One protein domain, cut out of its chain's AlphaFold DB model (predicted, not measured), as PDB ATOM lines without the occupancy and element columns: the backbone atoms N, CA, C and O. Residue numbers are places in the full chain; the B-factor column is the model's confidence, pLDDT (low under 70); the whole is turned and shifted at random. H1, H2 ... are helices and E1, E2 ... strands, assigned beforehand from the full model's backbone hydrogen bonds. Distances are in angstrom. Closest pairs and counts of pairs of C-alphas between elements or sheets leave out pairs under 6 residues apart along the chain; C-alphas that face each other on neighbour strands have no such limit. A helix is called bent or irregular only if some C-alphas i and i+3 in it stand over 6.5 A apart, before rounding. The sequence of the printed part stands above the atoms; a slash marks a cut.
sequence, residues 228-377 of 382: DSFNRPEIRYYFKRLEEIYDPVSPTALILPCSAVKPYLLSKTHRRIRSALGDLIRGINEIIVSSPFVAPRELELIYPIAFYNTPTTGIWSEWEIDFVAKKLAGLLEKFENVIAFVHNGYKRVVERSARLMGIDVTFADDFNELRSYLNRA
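AT A GLANCE: This is residues 228 to 377 of the 382 residues of an uncharacterized protein of Geoglobus ahangari (UniProt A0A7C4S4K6). A small mixed sheet of four strands has one face covered by two crossed helices, H4 and H5. H2 grazes the sheet at its E3 end, with the short H1 beyond it, while H3 and H6 touch each other and also only graze the sheet; a long stretch with no named element, residues 297 to 317, joins E3 to H4. The printed part has 150 residues, with six named helices and four named strands in the order H1, H2, E1, H3, E2, E3, H4, E4, H5, H6. The sheet runs E3, E2, E1, E4, with E2, E1 and E4 parallel and E3 antiparallel to E2, and the class is mixed, helices and strands. The whole is compact, with a radius of gyration of the C-alphas of 14.4 A, and its C-alphas span 41 by 33 by 31 A.

IN THESE COORDINATES: H1, residues 228 to 231, begins at C-alpha 228 at (-16.024, 14.391, -4.207). H2, residues 233 to 245, is 17.9 A long, and E1, residues 252 to 257, is 16.8 A long. H3, residues 268 to 281, is 16.6 A long and irregular: C-alphas 276 and 279 are 9.4 A apart. E2 is residues 285 to 289, 13.0 A, and E3 is residues 294 to 296, 7.1 A. H4, residues 318 to 332, is the longest helix, 20.3 A, and ends at C-alpha 332 at (-7.994, -5.826, 8.527). E4 is residues 337 to 340, 10.1 A. H5, residues 345 to 357, is 18.7 A long. H6, residues 367 to 374, is 10.4 A long and ends at C-alpha 374 at (0.867, -19.001, 2.100).

HOW THE PARTS SIT: In the sheet, E1 and E4 are parallel at 16 degrees, with N 255 and O 339 2.8 A apart. E2 and E1 are parallel at 31 degrees, with N 254 and O 285 2.8 A apart. E1, H3 and E2 form a strand-helix-strand unit, two parallel neighbour strands with a helix between them in the chain, and its crossover is right-handed. E2 and E3 are a hairpin, antiparallel at 158 degrees, with N 288 and O 295 2.8 A apart. H4 and H5 lie on the same face of the sheet, making two layers, helices over one face. H4 is over E2 at a height over the sheet of 9.3 A and runs along the strands, at 8 degrees to E2 on the local plane. H5 is over E1 at a height of 10.0 A and also runs along the strands, at 18 degrees to E1 on the local plane. H4 and H5 touch at a steep tilt of 55 degrees, the same way; their closest C-alphas, of Ala 329 and Ser 353, are 4.6 A apart. H2 and H4 only just touch, with 3 pairs of C-alphas within 8 A, the closest those of Glu 243 and Leu 331 at 7.0 A. H3 and H6 touch at a steep tilt of 42 degrees, the same way; their closest C-alphas, of Leu 277 and Arg 371, are 6.3 A apart. H1 is close to H2 but not clearly touching it, with the C-alphas of Phe 230 and Arg 236 7.8 A apart. Every O i to N i+4 pair is within hydrogen-bond range in H2, H5 and H6, against 7 of 10 in H3 and 10 of 11 in H4; H1 is too short for such a pair.

THE WHOLE: The two C-alphas farthest apart are those of Asp 228 and Asn 375, 41.8 A. The printed part has no cut. The link from E3 to H4, 21 residues, is long. Residues 339 to 340 of E4 also pair with residues 362 to 363, parallel. The mean pLDDT of the printed part is 94.6, and no printed residue is under 70.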
ATOM      1  N   ASP A 228     -14.620  14.188  -4.596       92.06
ATOM      2  CA  ASP A 228     -16.024  14.391  -4.207       92.06
ATOM      3  C   ASP A 228     -16.878  13.143  -4.504       92.06
ATOM      4  O   ASP A 228     -17.740  12.771  -3.708       92.06
ATOM      5  N   SER A 229     -16.600  12.444  -5.613       94.06
ATOM      6  CA  SER A 229     -17.354  11.260  -6.034       94.06
ATOM      7  C   SER A 229     -17.224  10.091  -5.050       94.06
ATOM      8  O   SER A 229     -18.068   9.202  -5.055       94.06
ATOM      9  N   PHE A 230     -16.200  10.060  -4.193       93.56
ATOM     10  CA  PHE A 230     -16.006   8.988  -3.205       93.56
ATOM     11  C   PHE A 230     -16.987   9.108  -2.031       93.56
ATOM     12  O   PHE A 230     -17.237   8.131  -1.326       93.56
ATOM     13  N   ASN A 231     -17.572  10.296  -1.839       91.81
ATOM     14  CA  ASN A 231     -18.611  10.546  -0.841       91.81
ATOM     15  C   ASN A 231     -20.021  10.226  -1.350       91.81
ATOM     16  O   ASN A 231     -20.989  10.414  -0.615       91.81
ATOM     17  N   ARG A 232     -20.143   9.712  -2.581       93.56
ATOM     18  CA  ARG A 232     -21.415   9.281  -3.154       93.56
ATOM     19  C   ARG A 232     -22.146   8.276  -2.245       93.56
ATOM     20  O   ARG A 232     -21.495   7.395  -1.664       93.56
ATOM     21  N   PRO A 233     -23.487   8.345  -2.157       92.81
ATOM     22  CA  PRO A 233     -24.267   7.471  -1.283       92.81
ATOM     23  C   PRO A 233     -24.056   5.978  -1.530       92.81
ATOM     24  O   PRO A 233     -23.958   5.207  -0.574       92.81
ATOM     25  N   GLU A 234     -23.909   5.561  -2.791       93.31
ATOM     26  CA  GLU A 234     -23.712   4.155  -3.153       93.31
ATOM     27  C   GLU A 234     -22.394   3.602  -2.594       93.31
ATOM     28  O   GLU A 234     -22.333   2.455  -2.150       93.31
ATOM     29  N   ILE A 235     -21.347   4.432  -2.571       94.94
ATOM     30  CA  ILE A 235     -20.008   4.069  -2.091       94.94
ATOM     31  C   ILE A 235     -19.993   4.002  -0.566       94.94
ATOM     32  O   ILE A 235     -19.509   3.027   0.011       94.94
ATOM     33  N   ARG A 236     -20.568   5.012   0.097       94.12
ATOM     34  CA  ARG A 236     -20.697   5.031   1.561       94.12
ATOM     35  C   ARG A 236     -21.484   3.828   2.059       94.12
ATOM     36  O   ARG A 236     -21.060   3.156   2.997       94.12
ATOM     37  N   TYR A 237     -22.594   3.525   1.396       93.88
ATOM     38  CA  TYR A 237     -23.414   2.377   1.739       93.88
ATOM     39  C   TYR A 237     -22.720   1.049   1.501       93.88
ATOM     40  O   TYR A 237     -22.827   0.174   2.353       93.88
ATOM     41  N   TYR A 238     -21.994   0.904   0.390       95.38
ATOM     42  CA  TYR A 238     -21.194  -0.291   0.152       95.38
ATOM     43  C   TYR A 238     -20.250  -0.564   1.327       95.38
ATOM     44  O   TYR A 238     -20.277  -1.659   1.876       95.38
ATOM     45  N   PHE A 239     -19.482   0.438   1.765       95.75
ATOM     46  CA  PHE A 239     -18.547   0.259   2.878       95.75
ATOM     47  C   PHE A 239     -19.240  -0.014   4.212       95.75
ATOM     48  O   PHE A 239     -18.791  -0.883   4.949       95.75
ATOM     49  N   LYS A 240     -20.354   0.669   4.495       93.62
ATOM     50  CA  LYS A 240     -21.161   0.389   5.688       93.62
ATOM     51  C   LYS A 240     -21.659  -1.058   5.696       93.62
ATOM     52  O   LYS A 240     -21.534  -1.758   6.691       93.62
ATOM     53  N   ARG A 241     -22.204  -1.532   4.571       94.12
ATOM     54  CA  ARG A 241     -22.691  -2.911   4.455       94.12
ATOM     55  C   ARG A 241     -21.569  -3.929   4.497       94.12
ATOM     56  O   ARG A 241     -21.767  -4.970   5.099       94.12
ATOM     57  N   LEU A 242     -20.427  -3.636   3.878       95.81
ATOM     58  CA  LEU A 242     -19.243  -4.484   3.926       95.81
ATOM     59  C   LEU A 242     -18.840  -4.771   5.377       95.81
ATOM     60  O   LEU A 242     -18.671  -5.930   5.734       95.81
ATOM     61  N   GLU A 243     -18.748  -3.734   6.207       93.50
ATOM     62  CA  GLU A 243     -18.407  -3.857   7.628       93.50
ATOM     63  C   GLU A 243     -19.431  -4.700   8.408       93.50
ATOM     64  O   GLU A 243     -19.052  -5.560   9.202       93.50
ATOM     65  N   GLU A 244     -20.724  -4.500   8.126       93.44
ATOM     66  CA  GLU A 244     -21.832  -5.202   8.786       93.44
ATOM     67  C   GLU A 244     -21.943  -6.689   8.408       93.44
ATOM     68  O   GLU A 244     -22.381  -7.484   9.237       93.44
ATOM     69  N   ILE A 245     -21.631  -7.066   7.160       94.50
ATOM     70  CA  ILE A 245     -21.931  -8.416   6.640       94.50
ATOM     71  C   ILE A 245     -20.708  -9.298   6.427       94.50
ATOM     72  O   ILE A 245     -20.874 -10.503   6.256       94.50
ATOM     73  N   TYR A 246     -19.511  -8.720   6.328       95.88
ATOM     74  CA  TYR A 246     -18.336  -9.505   5.988       95.88
ATOM     75  C   TYR A 246     -17.800 -10.245   7.206       95.88
ATOM     76  O   TYR A 246     -17.412  -9.628   8.206       95.88
ATOM     77  N   ASP A 247     -17.752 -11.564   7.076       93.88
ATOM     78  CA  ASP A 247     -17.233 -12.493   8.066       93.88
ATOM     79  C   ASP A 247     -16.186 -13.385   7.382       93.88
ATOM     80  O   ASP A 247     -16.536 -14.108   6.442       93.88
ATOM     81  N   PRO A 248     -14.895 -13.265   7.739       93.75
ATOM     82  CA  PRO A 248     -13.842 -14.054   7.122       93.75
ATOM     83  C   PRO A 248     -13.991 -15.545   7.396       93.75
ATOM     84  O   PRO A 248     -14.292 -15.954   8.512       93.75
ATOM     85  N   VAL A 249     -13.653 -16.368   6.406       90.19
ATOM     86  CA  VAL A 249     -13.617 -17.833   6.575       90.19
ATOM     87  C   VAL A 249     -12.334 -18.316   7.264       90.19
ATOM     88  O   VAL A 249     -12.205 -19.457   7.669       90.19
ATOM     89  N   SER A 250     -11.321 -17.459   7.389       92.69
ATOM     90  CA  SER A 250     -10.022 -17.846   7.940       92.69
ATOM     91  C   SER A 250      -9.303 -16.641   8.535       92.69
ATOM     92  O   SER A 250      -9.564 -15.507   8.120       92.69
ATOM     93  N   PRO A 251      -8.371 -16.851   9.480       93.62
ATOM     94  CA  PRO A 251      -7.645 -15.752  10.114       93.62
ATOM     95  C   PRO A 251      -6.649 -15.066   9.164       93.62
ATOM     96  O   PRO A 251      -6.060 -14.048   9.531       93.62
ATOM     97  N   THR A 252      -6.452 -15.594   7.947       95.88
ATOM     98  CA  THR A 252      -5.497 -15.069   6.965       95.88
ATOM     99  C   THR A 252      -6.190 -14.322   5.820       95.88
ATOM    100  O   THR A 252      -7.019 -14.887   5.100       95.88
ATOM    101  N   ALA A 253      -5.757 -13.079   5.579       97.44
ATOM    102  CA  ALA A 253      -6.093 -12.290   4.394       97.44
ATOM    103  C   ALA A 253      -4.936 -12.235   3.386       97.44
ATOM    104  O   ALA A 253      -3.796 -11.923   3.730       97.44
ATOM    105  N   LEU A 254      -5.262 -12.438   2.109       98.00
ATOM    106  CA  LEU A 254      -4.409 -12.159   0.961       98.00
ATOM    107  C   LEU A 254      -4.884 -10.887   0.247       98.00
ATOM    108  O   LEU A 254      -5.934 -10.874  -0.399       98.00
ATOM    109  N   ILE A 255      -4.079  -9.828   0.312       98.50
ATOM    110  CA  ILE A 255      -4.351  -8.554  -0.350       98.50
ATOM    111  C   ILE A 255      -3.839  -8.582  -1.792       98.50
ATOM    112  O   ILE A 255      -2.653  -8.820  -2.034       98.50
ATOM    113  N   LEU A 256      -4.722  -8.291  -2.749       98.19
ATOM    114  CA  LEU A 256      -4.453  -8.313  -4.189       98.19
ATOM    115  C   LEU A 256      -4.802  -6.971  -4.855       98.19
ATOM    116  O   LEU A 256      -5.694  -6.258  -4.388       98.19
ATOM    117  N   PRO A 257      -4.164  -6.615  -5.987       96.00
ATOM    118  CA  PRO A 257      -4.527  -5.427  -6.744       96.00
ATOM    119  C   PRO A 257      -5.807  -5.675  -7.548       96.00
ATOM    120  O   PRO A 257      -6.124  -6.808  -7.937       96.00
ATOM    121  N   CYS A 258      -6.526  -4.602  -7.866       93.88
ATOM    122  CA  CYS A 258      -7.663  -4.678  -8.773       93.88
ATOM    123  C   CYS A 258      -7.249  -4.976 -10.226       93.88
ATOM    124  O   CYS A 258      -6.077  -5.148 -10.575       93.88
ATOM    125  N   SER A 259      -8.252  -5.060 -11.097       92.25
ATOM    126  CA  SER A 259      -8.083  -5.208 -12.540       92.25
ATOM    127  C   SER A 259      -9.154  -4.405 -13.278       92.25
ATOM    128  O   SER A 259     -10.263  -4.227 -12.774       92.25
ATOM    129  N   ALA A 260      -8.837  -3.978 -14.505       88.81
ATOM    130  CA  ALA A 260      -9.790  -3.329 -15.405       88.81
ATOM    131  C   ALA A 260     -10.990  -4.234 -15.746       88.81
ATOM    132  O   ALA A 260     -12.120  -3.764 -15.823       88.81
ATOM    133  N   VAL A 261     -10.751  -5.538 -15.929       92.00
ATOM    134  CA  VAL A 261     -11.821  -6.523 -16.159       92.00
ATOM    135  C   VAL A 261     -12.456  -6.913 -14.828       92.00
ATOM    136  O   VAL A 261     -11.732  -7.309 -13.908       92.00
ATOM    137  N   LYS A 262     -13.791  -6.840 -14.781       94.12
ATOM    138  CA  LYS A 262     -14.652  -7.273 -13.674       94.12
ATOM    139  C   LYS A 262     -15.623  -8.361 -14.150       94.12
ATOM    140  O   LYS A 262     -16.051  -8.294 -15.302       94.12
ATOM    141  N   PRO A 263     -15.978  -9.335 -13.295       95.44
ATOM    142  CA  PRO A 263     -15.425  -9.572 -11.954       95.44
ATOM    143  C   PRO A 263     -13.920  -9.885 -11.983       95.44
ATOM    144  O   PRO A 263     -13.401 -10.404 -12.976       95.44
ATOM    145  N   TYR A 264     -13.193  -9.512 -10.922       95.62
ATOM    146  CA  TYR A 264     -11.725  -9.520 -10.940       95.62
ATOM    147  C   TYR A 264     -11.148 -10.917 -11.125       95.62
ATOM    148  O   TYR A 264     -10.118 -11.051 -11.790       95.62
ATOM    149  N   LEU A 265     -11.817 -11.948 -10.599       95.62
ATOM    150  CA  LEU A 265     -11.448 -13.355 -10.763       95.62
ATOM    151  C   LEU A 265     -11.241 -13.752 -12.234       95.62
ATOM    152  O   LEU A 265     -10.360 -14.553 -12.551       95.62
ATOM    153  N   LEU A 266     -11.998 -13.141 -13.153       95.25
ATOM    154  CA  LEU A 266     -11.915 -13.390 -14.596       95.25
ATOM    155  C   LEU A 266     -10.853 -12.536 -15.306       95.25
ATOM    156  O   LEU A 266     -10.718 -12.593 -16.532       95.25
ATOM    157  N   SER A 267     -10.068 -11.745 -14.583       96.75
ATOM    158  CA  SER A 267      -8.975 -10.982 -15.176       96.75
ATOM    159  C   SER A 267      -7.756 -11.852 -15.494       96.75
ATOM    160  O   SER A 267      -7.504 -12.878 -14.861       96.75
ATOM    161  N   LYS A 268      -6.940 -11.418 -16.466       96.38
ATOM    162  CA  LYS A 268      -5.657 -12.078 -16.780       96.38
ATOM    163  C   LYS A 268      -4.736 -12.133 -15.554       96.38
ATOM    164  O   LYS A 268      -4.110 -13.162 -15.316       96.38
ATOM    165  N   THR A 269      -4.686 -11.048 -14.781       95.00
ATOM    166  CA  THR A 269      -3.860 -10.927 -13.574       95.00
ATOM    167  C   THR A 269      -4.271 -11.940 -12.510       95.00
ATOM    168  O   THR A 269      -3.436 -12.720 -12.059       95.00
ATOM    169  N   HIS A 270      -5.558 -11.997 -12.161       96.69
ATOM    170  CA  HIS A 270      -6.048 -12.893 -11.109       96.69
ATOM    171  C   HIS A 270      -5.967 -14.361 -11.530       96.69
ATOM    172  O   HIS A 270      -5.533 -15.190 -10.736       96.69
ATOM    173  N   ARG A 271      -6.252 -14.690 -12.799       96.50
ATOM    174  CA  ARG A 271      -6.016 -16.049 -13.319       96.50
ATOM    175  C   ARG A 271      -4.555 -16.478 -13.201       96.50
ATOM    176  O   ARG A 271      -4.292 -17.622 -12.846       96.50
ATOM    177  N   ARG A 272      -3.606 -15.577 -13.477       96.75
ATOM    178  CA  ARG A 272      -2.170 -15.866 -13.340       96.75
ATOM    179  C   ARG A 272      -1.782 -16.102 -11.881       96.75
ATOM    180  O   ARG A 272      -1.077 -17.069 -11.616       96.75
ATOM    181  N   ILE A 273      -2.271 -15.268 -10.959       95.94
ATOM    182  CA  ILE A 273      -2.055 -15.441  -9.512       95.94
ATOM    183  C   ILE A 273      -2.597 -16.802  -9.063       95.94
ATOM    184  O   ILE A 273      -1.842 -17.616  -8.540       95.94
ATOM    185  N   ARG A 274      -3.866 -17.114  -9.350       94.75
ATOM    186  CA  ARG A 274      -4.472 -18.397  -8.955       94.75
ATOM    187  C   ARG A 274      -3.770 -19.598  -9.576       94.75
ATOM    188  O   ARG A 274      -3.561 -20.590  -8.891       94.75
ATOM    189  N   SER A 275      -3.360 -19.506 -10.839       95.75
ATOM    190  CA  SER A 275      -2.594 -20.572 -11.494       95.75
ATOM    191  C   SER A 275      -1.231 -20.801 -10.839       95.75
ATOM    192  O   SER A 275      -0.761 -21.934 -10.831       95.75
ATOM    193  N   ALA A 276      -0.586 -19.753 -10.320       94.81
ATOM    194  CA  ALA A 276       0.690 -19.871  -9.623       94.81
ATOM    195  C   ALA A 276       0.529 -20.452  -8.207       94.81
ATOM    196  O   ALA A 276       1.406 -21.183  -7.745       94.81
ATOM    197  N   LEU A 277      -0.580 -20.136  -7.531       94.44
ATOM    198  CA  LEU A 277      -0.864 -20.587  -6.166       94.44
ATOM    199  C   LEU A 277      -1.474 -21.992  -6.100       94.44
ATOM    200  O   LEU A 277      -1.206 -22.721  -5.147       94.44
ATOM    201  N   GLY A 278      -2.255 -22.395  -7.105       92.81
ATOM    202  CA  GLY A 278      -2.936 -23.688  -7.117       92.81
ATOM    203  C   GLY A 278      -3.837 -23.854  -5.893       92.81
ATOM    204  O   GLY A 278      -4.623 -22.964  -5.570       92.81
ATOM    205  N   ASP A 279      -3.694 -24.973  -5.187       90.69
ATOM    206  CA  ASP A 279      -4.504 -25.287  -4.004       90.69
ATOM    207  C   ASP A 279      -4.165 -24.440  -2.770       90.69
ATOM    208  O   ASP A 279      -4.957 -24.397  -1.835       90.69
ATOM    209  N   LEU A 280      -3.041 -23.708  -2.769       91.12
ATOM    210  CA  LEU A 280      -2.657 -22.842  -1.644       91.12
ATOM    211  C   LEU A 280      -3.631 -21.688  -1.404       91.12
ATOM    212  O   LEU A 280      -3.628 -21.116  -0.323       91.12
ATOM    213  N   ILE A 281      -4.437 -21.330  -2.406       91.19
ATOM    214  CA  ILE A 281      -5.419 -20.251  -2.280       91.19
ATOM    215  C   ILE A 281      -6.747 -20.716  -1.664       91.19
ATOM    216  O   ILE A 281      -7.596 -19.889  -1.351       91.19
ATOM    217  N   ARG A 282      -6.969 -22.031  -1.528       89.44
ATOM    218  CA  ARG A 282      -8.179 -22.552  -0.875       89.44
ATOM    219  C   ARG A 282      -8.119 -22.236   0.621       89.44
ATOM    220  O   ARG A 282      -7.061 -22.381   1.226       89.44
ATOM    221  N   GLY A 283      -9.241 -21.794   1.190       88.25
ATOM    222  CA  GLY A 283      -9.324 -21.432   2.610       88.25
ATOM    223  C   GLY A 283      -8.626 -20.118   2.982       88.25
ATOM    224  O   GLY A 283      -8.401 -19.863   4.163       88.25
ATOM    225  N   ILE A 284      -8.262 -19.284   2.001       93.94
ATOM    226  CA  ILE A 284      -7.664 -17.958   2.215       93.94
ATOM    227  C   ILE A 284      -8.651 -16.880   1.775       93.94
ATOM    228  O   ILE A 284      -9.199 -16.955   0.674       93.94
ATOM    229  N   ASN A 285      -8.828 -15.849   2.602       96.75
ATOM    230  CA  ASN A 285      -9.662 -14.703   2.255       96.75
ATOM    231  C   ASN A 285      -8.916 -13.795   1.284       96.75
ATOM    232  O   ASN A 285      -7.819 -13.325   1.572       96.75
ATOM    233  N   GLU A 286      -9.507 -13.510   0.131       97.56
ATOM    234  CA  GLU A 286      -8.906 -12.628  -0.866       97.56
ATOM    235  C   GLU A 286      -9.540 -11.237  -0.785       97.56
ATOM    236  O   GLU A 286     -10.729 -11.073  -1.060       97.56
ATOM    237  N   ILE A 287      -8.740 -10.215  -0.471       98.25
ATOM    238  CA  ILE A 287      -9.183  -8.818  -0.405       98.25
ATOM    239  C   ILE A 287      -8.565  -8.031  -1.560       98.25
ATOM    240  O   ILE A 287      -7.347  -7.890  -1.671       98.25
ATOM    241  N   ILE A 288      -9.405  -7.486  -2.432       98.12
ATOM    242  CA  ILE A 288      -8.983  -6.736  -3.608       98.12
ATOM    243  C   ILE A 288      -9.010  -5.240  -3.297       98.12
ATOM    244  O   ILE A 288     -10.065  -4.675  -3.002       98.12
ATOM    245  N   VAL A 289      -7.860  -4.581  -3.421       97.44
ATOM    246  CA  VAL A 289      -7.727  -3.128  -3.252       97.44
ATOM    247  C   VAL A 289      -7.842  -2.438  -4.605       97.44
ATOM    248  O   VAL A 289      -7.186  -2.817  -5.575       97.44
ATOM    249  N   SER A 290      -8.674  -1.404  -4.662       94.75
ATOM    250  CA  SER A 290      -8.900  -0.527  -5.806       94.75
ATOM    251  C   SER A 290      -9.113   0.919  -5.353       94.75
ATOM    252  O   SER A 290      -9.070   1.231  -4.168       94.75
ATOM    253  N   SER A 291      -9.354   1.811  -6.310       92.31
ATOM    254  CA  SER A 291      -9.826   3.170  -6.064       92.31
ATOM    255  C   SER A 291     -11.274   3.305  -6.549       92.31
ATOM    256  O   SER A 291     -11.561   2.952  -7.700       92.31
ATOM    257  N   PRO A 292     -12.220   3.774  -5.718       95.00
ATOM    258  CA  PRO A 292     -12.135   4.020  -4.270       95.00
ATOM    259  C   PRO A 292     -12.329   2.767  -3.396       95.00
ATOM    260  O   PRO A 292     -12.458   2.883  -2.180       95.00
ATOM    261  N   PHE A 293     -12.466   1.582  -3.995       96.44
ATOM    262  CA  PHE A 293     -13.039   0.412  -3.327       96.44
ATOM    263  C   PHE A 293     -12.017  -0.535  -2.695       96.44
ATOM    264  O   PHE A 293     -10.969  -0.807  -3.266       96.44
ATOM    265  N   VAL A 294     -12.406  -1.151  -1.581       97.06
ATOM    266  CA  VAL A 294     -11.790  -2.371  -1.036       97.06
ATOM    267  C   VAL A 294     -12.868  -3.442  -1.055       97.06
ATOM    268  O   VAL A 294     -13.954  -3.182  -0.547       97.06
ATOM    269  N   ALA A 295     -12.601  -4.594  -1.666       97.31
ATOM    270  CA  ALA A 295     -13.617  -5.618  -1.879       97.31
ATOM    271  C   ALA A 295     -13.101  -7.027  -1.571       97.31
ATOM    272  O   ALA A 295     -12.198  -7.490  -2.271       97.31
ATOM    273  N   PRO A 296     -13.694  -7.738  -0.597       97.44
ATOM    274  CA  PRO A 296     -13.553  -9.183  -0.503       97.44
ATOM    275  C   PRO A 296     -14.021  -9.872  -1.782       97.44
ATOM    276  O   PRO A 296     -14.960  -9.413  -2.446       97.44
ATOM    277  N   ARG A 297     -13.375 -10.984  -2.127       96.25
ATOM    278  CA  ARG A 297     -13.662 -11.783  -3.325       96.25
ATOM    279  C   ARG A 297     -15.122 -12.203  -3.416       96.25
ATOM    280  O   ARG A 297     -15.698 -12.158  -4.499       96.25
ATOM    281  N   GLU A 298     -15.720 -12.560  -2.292       95.38
ATOM    282  CA  GLU A 298     -17.104 -13.019  -2.163       95.38
ATOM    283  C   GLU A 298     -18.102 -11.939  -2.610       95.38
ATOM    284  O   GLU A 298     -19.217 -12.239  -3.034       95.38
ATOM    285  N   LEU A 299     -17.682 -10.670  -2.569       95.38
ATOM    286  CA  LEU A 299     -18.476  -9.501  -2.931       95.38
ATOM    287  C   LEU A 299     -18.070  -8.902  -4.291       95.38
ATOM    288  O   LEU A 299     -18.498  -7.803  -4.638       95.38
ATOM    289  N   GLU A 300     -17.264  -9.585  -5.110       95.81
ATOM    290  CA  GLU A 300     -16.801  -8.997  -6.378       95.81
ATOM    291  C   GLU A 300     -17.911  -8.841  -7.437       95.81
ATOM    292  O   GLU A 300     -17.757  -8.063  -8.379       95.81
ATOM    293  N   LEU A 301     -19.021  -9.575  -7.288       95.31
ATOM    294  CA  LEU A 301     -20.152  -9.592  -8.225       95.31
ATOM    295  C   LEU A 301     -21.262  -8.591  -7.881       95.31
ATOM    296  O   LEU A 301     -22.194  -8.425  -8.669       95.31
ATOM    297  N   ILE A 302     -21.191  -7.927  -6.725       94.31
ATOM    298  CA  ILE A 302     -22.247  -7.004  -6.296       94.31
ATOM    299  C   ILE A 302     -22.014  -5.589  -6.828       94.31
ATOM    300  O   ILE A 302     -20.896  -5.188  -7.156       94.31
ATOM    301  N   TYR A 303     -23.085  -4.800  -6.896       94.25
ATOM    302  CA  TYR A 303     -22.981  -3.361  -7.120       94.25
ATOM    303  C   TYR A 303     -22.434  -2.667  -5.853       94.25
ATOM    304  O   TYR A 303     -22.852  -3.024  -4.751       94.25
ATOM    305  N   PRO A 304     -21.528  -1.675  -5.973       95.12
ATOM    306  CA  PRO A 304     -20.950  -1.126  -7.207       95.12
ATOM    307  C   PRO A 304     -19.688  -1.851  -7.708       95.12
ATOM    308  O   PRO A 304     -19.170  -1.485  -8.758       95.12
ATOM    309  N   ILE A 305     -19.174  -2.864  -7.003       96.06
ATOM    310  CA  ILE A 305     -17.868  -3.491  -7.286       96.06
ATOM    311  C   ILE A 305     -17.754  -4.045  -8.707       96.06
ATOM    312  O   ILE A 305     -16.755  -3.777  -9.379       96.06
ATOM    313  N   ALA A 306     -18.782  -4.735  -9.197       95.31
ATOM    314  CA  ALA A 306     -18.813  -5.249 -10.566       95.31
ATOM    315  C   ALA A 306     -19.059  -4.159 -11.634       95.31
ATOM    316  O   ALA A 306     -18.739  -4.373 -12.800       95.31
ATOM    317  N   PHE A 307     -19.569  -2.986 -11.241       95.44
ATOM    318  CA  PHE A 307     -20.153  -1.973 -12.132       95.44
ATOM    319  C   PHE A 307     -19.563  -0.573 -11.921       95.44
ATOM    320  O   PHE A 307     -20.268   0.422 -12.040       95.44
ATOM    321  N   TYR A 308     -18.284  -0.450 -11.568       95.06
ATOM    322  CA  TYR A 308     -17.623   0.863 -11.548       95.06
ATOM    323  C   TYR A 308     -16.574   0.990 -12.651       95.06
ATOM    324  O   TYR A 308     -16.052  -0.008 -13.150       95.06
ATOM    325  N   ASN A 309     -16.200   2.213 -13.003       93.38
ATOM    326  CA  ASN A 309     -15.020   2.477 -13.816       93.38
ATOM    327  C   ASN A 309     -14.327   3.753 -13.331       93.38
ATOM    328  O   ASN A 309     -14.933   4.819 -13.311       93.38
ATOM    329  N   THR A 310     -13.068   3.621 -12.920       90.12
ATOM    330  CA  THR A 310     -12.261   4.694 -12.325       90.12
ATOM    331  C   THR A 310     -11.095   5.035 -13.258       90.12
ATOM    332  O   THR A 310     -10.577   4.128 -13.920       90.12
ATOM    333  N   PRO A 311     -10.661   6.304 -13.353       86.00
ATOM    334  CA  PRO A 311      -9.466   6.653 -14.112       86.00
ATOM    335  C   PRO A 311      -8.216   5.973 -13.530       86.00
ATOM    336  O   PRO A 311      -7.919   6.090 -12.347       86.00
ATOM    337  N   THR A 312      -7.445   5.283 -14.374       80.31
ATOM    338  CA  THR A 312      -6.216   4.584 -13.972       80.31
ATOM    339  C   THR A 312      -4.985   5.260 -14.571       80.31
ATOM    340  O   THR A 312      -4.538   4.943 -15.670       80.31
ATOM    341  N   THR A 313      -4.406   6.210 -13.839       82.06
ATOM    342  CA  THR A 313      -3.155   6.890 -14.239       82.06
ATOM    343  C   THR A 313      -1.907   6.220 -13.656       82.06
ATOM    344  O   THR A 313      -0.790   6.524 -14.063       82.06
ATOM    345  N   GLY A 314      -2.086   5.333 -12.669       82.12
ATOM    346  CA  GLY A 314      -1.003   4.794 -11.840       82.12
ATOM    347  C   GLY A 314      -0.498   5.771 -10.770       82.12
ATOM    348  O   GLY A 314       0.258   5.363  -9.890       82.12
ATOM    349  N   ILE A 315      -0.948   7.027 -10.806       86.38
ATOM    350  CA  ILE A 315      -0.631   8.066  -9.829       86.38
ATOM    351  C   ILE A 315      -1.777   8.125  -8.826       86.38
ATOM    352  O   ILE A 315      -2.917   8.359  -9.212       86.38
ATOM    353  N   TRP A 316      -1.445   7.936  -7.553       91.19
ATOM    354  CA  TRP A 316      -2.396   7.987  -6.447       91.19
ATOM    355  C   TRP A 316      -2.164   9.248  -5.621       91.19
ATOM    356  O   TRP A 316      -1.024   9.503  -5.210       91.19
ATOM    357  N   SER A 317      -3.220  10.029  -5.378       92.94
ATOM    358  CA  SER A 317      -3.121  11.209  -4.508       92.94
ATOM    359  C   SER A 317      -2.970  10.785  -3.041       92.94
ATOM    360  O   SER A 317      -3.379   9.690  -2.655       92.94
ATOM    361  N   GLU A 318      -2.392  11.644  -2.191       94.62
ATOM    362  CA  GLU A 318      -2.331  11.357  -0.745       94.62
ATOM    363  C   GLU A 318      -3.721  11.156  -0.148       94.62
ATOM    364  O   GLU A 318      -3.908  10.293   0.707       94.62
ATOM    365  N   TRP A 319      -4.689  11.943  -0.613       94.12
ATOM    366  CA  TRP A 319      -6.065  11.858  -0.159       94.12
ATOM    367  C   TRP A 319      -6.703  10.520  -0.551       94.12
ATOM    368  O   TRP A 319      -7.333   9.871   0.279       94.12
ATOM    369  N   GLU A 320      -6.483  10.067  -1.788       94.56
ATOM    370  CA  GLU A 320      -6.990   8.786  -2.282       94.56
ATOM    371  C   GLU A 320      -6.383   7.610  -1.506       94.56
ATOM    372  O   GLU A 320      -7.103   6.704  -1.083       94.56
ATOM    373  N   ILE A 321      -5.070   7.656  -1.251       96.50
ATOM    374  CA  ILE A 321      -4.384   6.656  -0.427       96.50
ATOM    375  C   ILE A 321      -4.967   6.631   0.980       96.50
ATOM    376  O   ILE A 321      -5.269   5.554   1.485       96.50
ATOM    377  N   ASP A 322      -5.129   7.791   1.617       97.12
ATOM    378  CA  ASP A 322      -5.670   7.892   2.973       97.12
ATOM    379  C   ASP A 322      -7.113   7.373   3.056       97.12
ATOM    380  O   ASP A 322      -7.447   6.611   3.965       97.12
ATOM    381  N   PHE A 323      -7.953   7.713   2.074       96.69
ATOM    382  CA  PHE A 323      -9.331   7.240   2.006       96.69
ATOM    383  C   PHE A 323      -9.396   5.712   1.922       96.69
ATOM    384  O   PHE A 323     -10.033   5.073   2.763       96.69
ATOM    385  N   VAL A 324      -8.719   5.115   0.934       97.38
ATOM    386  CA  VAL A 324      -8.759   3.659   0.727       97.38
ATOM    387  C   VAL A 324      -8.082   2.939   1.893       97.38
ATOM    388  O   VAL A 324      -8.583   1.911   2.347       97.38
ATOM    389  N   ALA A 325      -7.006   3.503   2.449       98.19
ATOM    390  CA  ALA A 325      -6.306   2.913   3.581       98.19
ATOM    391  C   ALA A 325      -7.179   2.823   4.835       98.19
ATOM    392  O   ALA A 325      -7.143   1.797   5.512       98.19
ATOM    393  N   LYS A 326      -7.992   3.847   5.126       97.56
ATOM    394  CA  LYS A 326      -8.960   3.814   6.237       97.56
ATOM    395  C   LYS A 326     -10.023   2.736   6.040       97.56
ATOM    396  O   LYS A 326     -10.402   2.075   6.999       97.56
ATOM    397  N   LYS A 327     -10.497   2.545   4.804       97.44
ATOM    398  CA  LYS A 327     -11.483   1.502   4.486       97.44
ATOM    399  C   LYS A 327     -10.899   0.099   4.572       97.44
ATOM    400  O   LYS A 327     -11.562  -0.795   5.080       97.44
ATOM    401  N   LEU A 328      -9.660  -0.081   4.120       98.06
ATOM    402  CA  LEU A 328      -8.954  -1.346   4.272       98.06
ATOM    403  C   LEU A 328      -8.647  -1.629   5.749       98.06
ATOM    404  O   LEU A 328      -8.881  -2.744   6.189       98.06
ATOM    405  N   ALA A 329      -8.197  -0.635   6.522       97.12
ATOM    406  CA  ALA A 329      -7.846  -0.787   7.937       97.12
ATOM    407  C   ALA A 329      -8.985  -1.403   8.767       97.12
ATOM    408  O   ALA A 329      -8.759  -2.419   9.414       97.12
ATOM    409  N   GLY A 330     -10.210  -0.875   8.652       94.12
ATOM    410  CA  GLY A 330     -11.368  -1.431   9.369       94.12
ATOM    411  C   GLY A 330     -11.730  -2.867   8.961       94.12
ATOM    412  O   GLY A 330     -12.343  -3.594   9.731       94.12
ATOM    413  N   LEU A 331     -11.326  -3.313   7.766       94.69
ATOM    414  CA  LEU A 331     -11.487  -4.706   7.351       94.69
ATOM    415  C   LEU A 331     -10.384  -5.608   7.921       94.69
ATOM    416  O   LEU A 331     -10.646  -6.763   8.245       94.69
ATOM    417  N   LEU A 332      -9.157  -5.083   8.035       95.25
ATOM    418  CA  LEU A 332      -7.994  -5.826   8.527       95.25
ATOM    419  C   LEU A 332      -8.112  -6.218  10.006       95.25
ATOM    420  O   LEU A 332      -7.491  -7.193  10.403       95.25
ATOM    421  N   GLU A 333      -8.952  -5.533  10.787       92.06
ATOM    422  CA  GLU A 333      -9.285  -5.895  12.178       92.06
ATOM    423  C   GLU A 333      -9.789  -7.332  12.348       92.06
ATOM    424  O   GLU A 333      -9.674  -7.907  13.427       92.06
ATOM    425  N   LYS A 334     -10.358  -7.916  11.290       94.25
ATOM    426  CA  LYS A 334     -10.949  -9.256  11.316       94.25
ATOM    427  C   LYS A 334      -9.936 -10.373  11.032       94.25
ATOM    428  O   LYS A 334     -10.336 -11.529  10.936       94.25
ATOM    429  N   PHE A 335      -8.655 -10.045  10.855       95.81
ATOM    430  CA  PHE A 335      -7.613 -10.991  10.457       95.81
ATOM    431  C   PHE A 335      -6.432 -10.972  11.425       95.81
ATOM    432  O   PHE A 335      -6.000  -9.915  11.874       95.81
ATOM    433  N   GLU A 336      -5.864 -12.147  11.686       94.75
ATOM    434  CA  GLU A 336      -4.642 -12.296  12.485       94.75
ATOM    435  C   GLU A 336      -3.390 -12.197  11.609       94.75
ATOM    436  O   GLU A 336      -2.360 -11.678  12.035       94.75
ATOM    437  N   ASN A 337      -3.485 -12.671  10.362       95.44
ATOM    438  CA  ASN A 337      -2.375 -12.722   9.421       95.44
ATOM    439  C   ASN A 337      -2.737 -11.993   8.123       95.44
ATOM    440  O   ASN A 337      -3.737 -12.303   7.475       95.44
ATOM    441  N   VAL A 338      -1.892 -11.053   7.693       97.69
ATOM    442  CA  VAL A 338      -2.102 -10.302   6.448       97.69
ATOM    443  C   VAL A 338      -0.894 -10.458   5.533       97.69
ATOM    444  O   VAL A 338       0.223 -10.047   5.855       97.69
ATOM    445  N   ILE A 339      -1.132 -11.035   4.356       98.00
ATOM    446  CA  ILE A 339      -0.144 -11.194   3.288       98.00
ATOM    447  C   ILE A 339      -0.564 -10.301   2.123       98.00
ATOM    448  O   ILE A 339      -1.713 -10.329   1.695       98.00
ATOM    449  N   ALA A 340       0.354  -9.513   1.575       98.44
ATOM    450  CA  ALA A 340       0.053  -8.552   0.525       98.44
ATOM    451  C   ALA A 340       0.900  -8.803  -0.727       98.44
ATOM    452  O   ALA A 340       2.127  -8.726  -0.688       98.44
ATOM    453  N   PHE A 341       0.236  -9.053  -1.857       98.12
ATOM    454  CA  PHE A 341       0.864  -9.179  -3.172       98.12
ATOM    455  C   PHE A 341       0.453  -7.998  -4.052       98.12
ATOM    456  O   PHE A 341      -0.383  -8.113  -4.948       98.12
ATOM    457  N   VAL A 342       0.994  -6.823  -3.734       96.62
ATOM    458  CA  VAL A 342       0.642  -5.537  -4.349       96.62
ATOM    459  C   VAL A 342       1.880  -4.663  -4.553       96.62
ATOM    460  O   VAL A 342       2.858  -4.766  -3.818       96.62
ATOM    461  N   HIS A 343       1.819  -3.742  -5.517       93.69
ATOM    462  CA  HIS A 343       2.930  -2.843  -5.851       93.69
ATOM    463  C   HIS A 343       2.465  -1.384  -5.988       93.69
ATOM    464  O   HIS A 343       1.271  -1.106  -6.122       93.69
ATOM    465  N   ASN A 344       3.414  -0.442  -6.016       93.19
ATOM    466  CA  ASN A 344       3.175   0.986  -6.264       93.19
ATOM    467  C   ASN A 344       2.117   1.589  -5.314       93.19
ATOM    468  O   ASN A 344       2.194   1.388  -4.103       93.19
ATOM    469  N   GLY A 345       1.128   2.324  -5.839       93.62
ATOM    470  CA  GLY A 345       0.074   2.964  -5.041       93.62
ATOM    471  C   GLY A 345      -0.675   2.001  -4.115       93.62
ATOM    472  O   GLY A 345      -0.920   2.340  -2.963       93.62
ATOM    473  N   TYR A 346      -0.923   0.765  -4.558       96.06
ATOM    474  CA  TYR A 346      -1.556  -0.263  -3.728       96.06
ATOM    475  C   TYR A 346      -0.705  -0.627  -2.505       96.06
ATOM    476  O   TYR A 346      -1.238  -0.746  -1.407       96.06
ATOM    477  N   LYS A 347       0.623  -0.744  -2.666       97.06
ATOM    478  CA  LYS A 347       1.539  -1.003  -1.542       97.06
ATOM    479  C   LYS A 347       1.461   0.119  -0.506       97.06
ATOM    480  O   LYS A 347       1.327  -0.157   0.680       97.06
ATOM    481  N   ARG A 348       1.420   1.376  -0.962       97.56
ATOM    482  CA  ARG A 348       1.291   2.557  -0.088       97.56
ATOM    483  C   ARG A 348      -0.024   2.570   0.697       97.56
ATOM    484  O   ARG A 348      -0.028   2.984   1.854       97.56
ATOM    485  N   VAL A 349      -1.122   2.120   0.081       98.00
ATOM    486  CA  VAL A 349      -2.417   1.929   0.759       98.00
ATOM    487  C   VAL A 349      -2.278   0.896   1.874       98.00
ATOM    488  O   VAL A 349      -2.600   1.205   3.017       98.00
ATOM    489  N   VAL A 350      -1.731  -0.286   1.576       98.25
ATOM    490  CA  VAL A 350      -1.574  -1.365   2.566       98.25
ATOM    491  C   VAL A 350      -0.642  -0.956   3.714       98.25
ATOM    492  O   VAL A 350      -0.995  -1.139   4.873       98.25
ATOM    493  N   GLU A 351       0.499  -0.325   3.427       98.19
ATOM    494  CA  GLU A 351       1.418   0.207   4.449       98.19
ATOM    495  C   GLU A 351       0.755   1.275   5.334       98.19
ATOM    496  O   GLU A 351       1.040   1.388   6.528       98.19
ATOM    497  N   ARG A 352      -0.123   2.107   4.762       98.38
ATOM    498  CA  ARG A 352      -0.889   3.092   5.533       98.38
ATOM    499  C   ARG A 352      -1.928   2.401   6.415       98.38
ATOM    500  O   ARG A 352      -2.015   2.761   7.583       98.38
ATOM    501  N   SER A 353      -2.659   1.416   5.897       98.25
ATOM    502  CA  SER A 353      -3.628   0.632   6.674       98.25
ATOM    503  C   SER A 353      -2.971  -0.107   7.835       98.25
ATOM    504  O   SER A 353      -3.462  -0.022   8.955       98.25
ATOM    505  N   ALA A 354      -1.826  -0.748   7.593       97.25
ATOM    506  CA  ALA A 354      -1.045  -1.443   8.613       97.25
ATOM    507  C   ALA A 354      -0.649  -0.505   9.764       97.25
ATOM    508  O   ALA A 354      -0.875  -0.811  10.930       97.25
ATOM    509  N   ARG A 355      -0.151   0.697   9.434       97.44
ATOM    510  CA  ARG A 355       0.195   1.723  10.431       97.44
ATOM    511  C   ARG A 355      -1.004   2.238  11.223       97.44
ATOM    512  O   ARG A 355      -0.837   2.549  12.395       97.44
ATOM    513  N   LEU A 356      -2.174   2.365  10.596       97.06
ATOM    514  CA  LEU A 356      -3.399   2.785  11.288       97.06
ATOM    515  C   LEU A 356      -3.854   1.737  12.310       97.06
ATOM    516  O   LEU A 356      -4.324   2.115  13.378       97.06
ATOM    517  N   MET A 357      -3.676   0.453  11.991       95.31
ATOM    518  CA  MET A 357      -4.082  -0.661  12.851       95.31
ATOM    519  C   MET A 357      -3.011  -1.121  13.842       95.31
ATOM    520  O   MET A 357      -3.328  -1.832  14.790       95.31
ATOM    521  N   GLY A 358      -1.748  -0.739  13.637       94.94
ATOM    522  CA  GLY A 358      -0.631  -1.248  14.433       94.94
ATOM    523  C   GLY A 358      -0.361  -2.738  14.204       94.94
ATOM    524  O   GLY A 358       0.072  -3.414  15.131       94.94
ATOM    525  N   ILE A 359      -0.633  -3.241  12.994       94.44
ATOM    526  CA  ILE A 359      -0.405  -4.642  12.610       94.44
ATOM    527  C   ILE A 359       0.774  -4.766  11.649       94.44
ATOM    528  O   ILE A 359       1.062  -3.848  10.874       94.44
ATOM    529  N   ASP A 360       1.401  -5.937  11.648       94.50
ATOM    530  CA  ASP A 360       2.418  -6.293  10.667       94.50
ATOM    531  C   ASP A 360       1.777  -6.888   9.408       94.50
ATOM    532  O   ASP A 360       0.820  -7.659   9.466       94.50
ATOM    533  N   VAL A 361       2.324  -6.535   8.242       97.19
ATOM    534  CA  VAL A 361       1.900  -7.080   6.947       97.19
ATOM    535  C   VAL A 361       3.100  -7.691   6.246       97.19
ATOM    536  O   VAL A 361       4.128  -7.037   6.062       97.19
ATOM    537  N   THR A 362       2.953  -8.934   5.798       97.75
ATOM    538  CA  THR A 362       3.985  -9.617   5.015       97.75
ATOM    539  C   THR A 362       3.809  -9.292   3.537       97.75
ATOM    540  O   THR A 362       2.831  -9.706   2.915       97.75
ATOM    541  N   PHE A 363       4.752  -8.558   2.952       98.00
ATOM    542  CA  PHE A 363       4.735  -8.238   1.525       98.00
ATOM    543  C   PHE A 363       5.479  -9.306   0.723       98.00
ATOM    544  O   PHE A 363       6.598  -9.672   1.072       98.00
ATOM    545  N   ALA A 364       4.855  -9.782  -0.352       97.12
ATOM    546  CA  ALA A 364       5.488 -10.654  -1.333       97.12
ATOM    547  C   ALA A 364       5.805  -9.865  -2.605       97.12
ATOM    548  O   ALA A 364       4.906  -9.257  -3.194       97.12
ATOM    549  N   ASP A 365       7.060  -9.912  -3.046       94.75
ATOM    550  CA  ASP A 365       7.492  -9.240  -4.274       94.75
ATOM    551  C   ASP A 365       7.342 -10.143  -5.514       94.75
ATOM    552  O   ASP A 365       7.164  -9.645  -6.630       94.75
ATOM    553  N   ASP A 366       7.333 -11.471  -5.335       95.75
ATOM    554  CA  ASP A 366       7.135 -12.449  -6.410       95.75
ATOM    555  C   ASP A 366       6.271 -13.665  -6.009       95.75
ATOM    556  O   ASP A 366       5.805 -13.811  -4.875       95.75
ATOM    557  N   PHE A 367       6.017 -14.564  -6.971       94.94
ATOM    558  CA  PHE A 367       5.211 -15.765  -6.732       94.94
ATOM    559  C   PHE A 367       5.894 -16.812  -5.845       94.94
ATOM    560  O   PHE A 367       5.189 -17.609  -5.228       94.94
ATOM    561  N   ASN A 368       7.225 -16.856  -5.779       94.62
ATOM    562  CA  ASN A 368       7.935 -17.807  -4.925       94.62
ATOM    563  C   ASN A 368       7.788 -17.405  -3.458       94.62
ATOM    564  O   ASN A 368       7.423 -18.241  -2.628       94.62
ATOM    565  N   GLU A 369       7.992 -16.123  -3.158       95.81
ATOM    566  CA  GLU A 369       7.748 -15.554  -1.833       95.81
ATOM    567  C   GLU A 369       6.288 -15.724  -1.424       95.81
ATOM    568  O   GLU A 369       6.008 -16.283  -0.364       95.81
ATOM    569  N   LEU A 370       5.350 -15.350  -2.304       95.50
ATOM    570  CA  LEU A 370       3.923 -15.469  -2.021       95.50
ATOM    571  C   LEU A 370       3.524 -16.911  -1.676       95.50
ATOM    572  O   LEU A 370       2.813 -17.148  -0.700       95.50
ATOM    573  N   ARG A 371       4.019 -17.893  -2.440       94.94
ATOM    574  CA  ARG A 371       3.797 -19.315  -2.140       94.94
ATOM    575  C   ARG A 371       4.443 -19.729  -0.821       94.94
ATOM    576  O   ARG A 371       3.849 -20.513  -0.089       94.94
ATOM    577  N   SER A 372       5.648 -19.250  -0.515       94.00
ATOM    578  CA  SER A 372       6.339 -19.558   0.744       94.00
ATOM    579  C   SER A 372       5.574 -19.044   1.966       94.00
ATOM    580  O   SER A 372       5.498 -19.742   2.978       94.00
ATOM    581  N   TYR A 373       4.999 -17.843   1.883       93.88
ATOM    582  CA  TYR A 373       4.197 -17.271   2.963       93.88
ATOM    583  C   TYR A 373       2.868 -18.011   3.127       93.88
ATOM    584  O   TYR A 373       2.549 -18.429   4.235       93.88
ATOM    585  N   LEU A 374       2.148 -18.285   2.034       91.19
ATOM    586  CA  LEU A 374       0.867 -19.001   2.100       91.19
ATOM    587  C   LEU A 374       0.997 -20.459   2.564       91.19
ATOM    588  O   LEU A 374       0.098 -20.962   3.223       91.19
ATOM    589  N   ASN A 375       2.117 -21.137   2.288       89.31
ATOM    590  CA  ASN A 375       2.373 -22.478   2.837       89.31
ATOM    591  C   ASN A 375       2.492 -22.500   4.369       89.31
ATOM    592  O   ASN A 375       2.329 -23.555   4.974       89.31
ATOM    593  N   ARG A 376       2.841 -21.365   4.980       87.88
ATOM    594  CA  ARG A 376       2.994 -21.210   6.432       87.88
ATOM    595  C   ARG A 376       1.770 -20.571   7.086       87.88
ATOM    596  O   ARG A 376       1.757 -20.439   8.303       87.88
ATOM    597  N   ALA A 377       0.795 -20.144   6.289       83.94
ATOM    598  CA  ALA A 377      -0.377 -19.442   6.772       83.94
ATOM    599  C   ALA A 377      -1.437 -20.419   7.287       83.94
ATOM    600  O   ALA A 377      -1.646 -21.489   6.711       83.94
TER     601      ALA A 377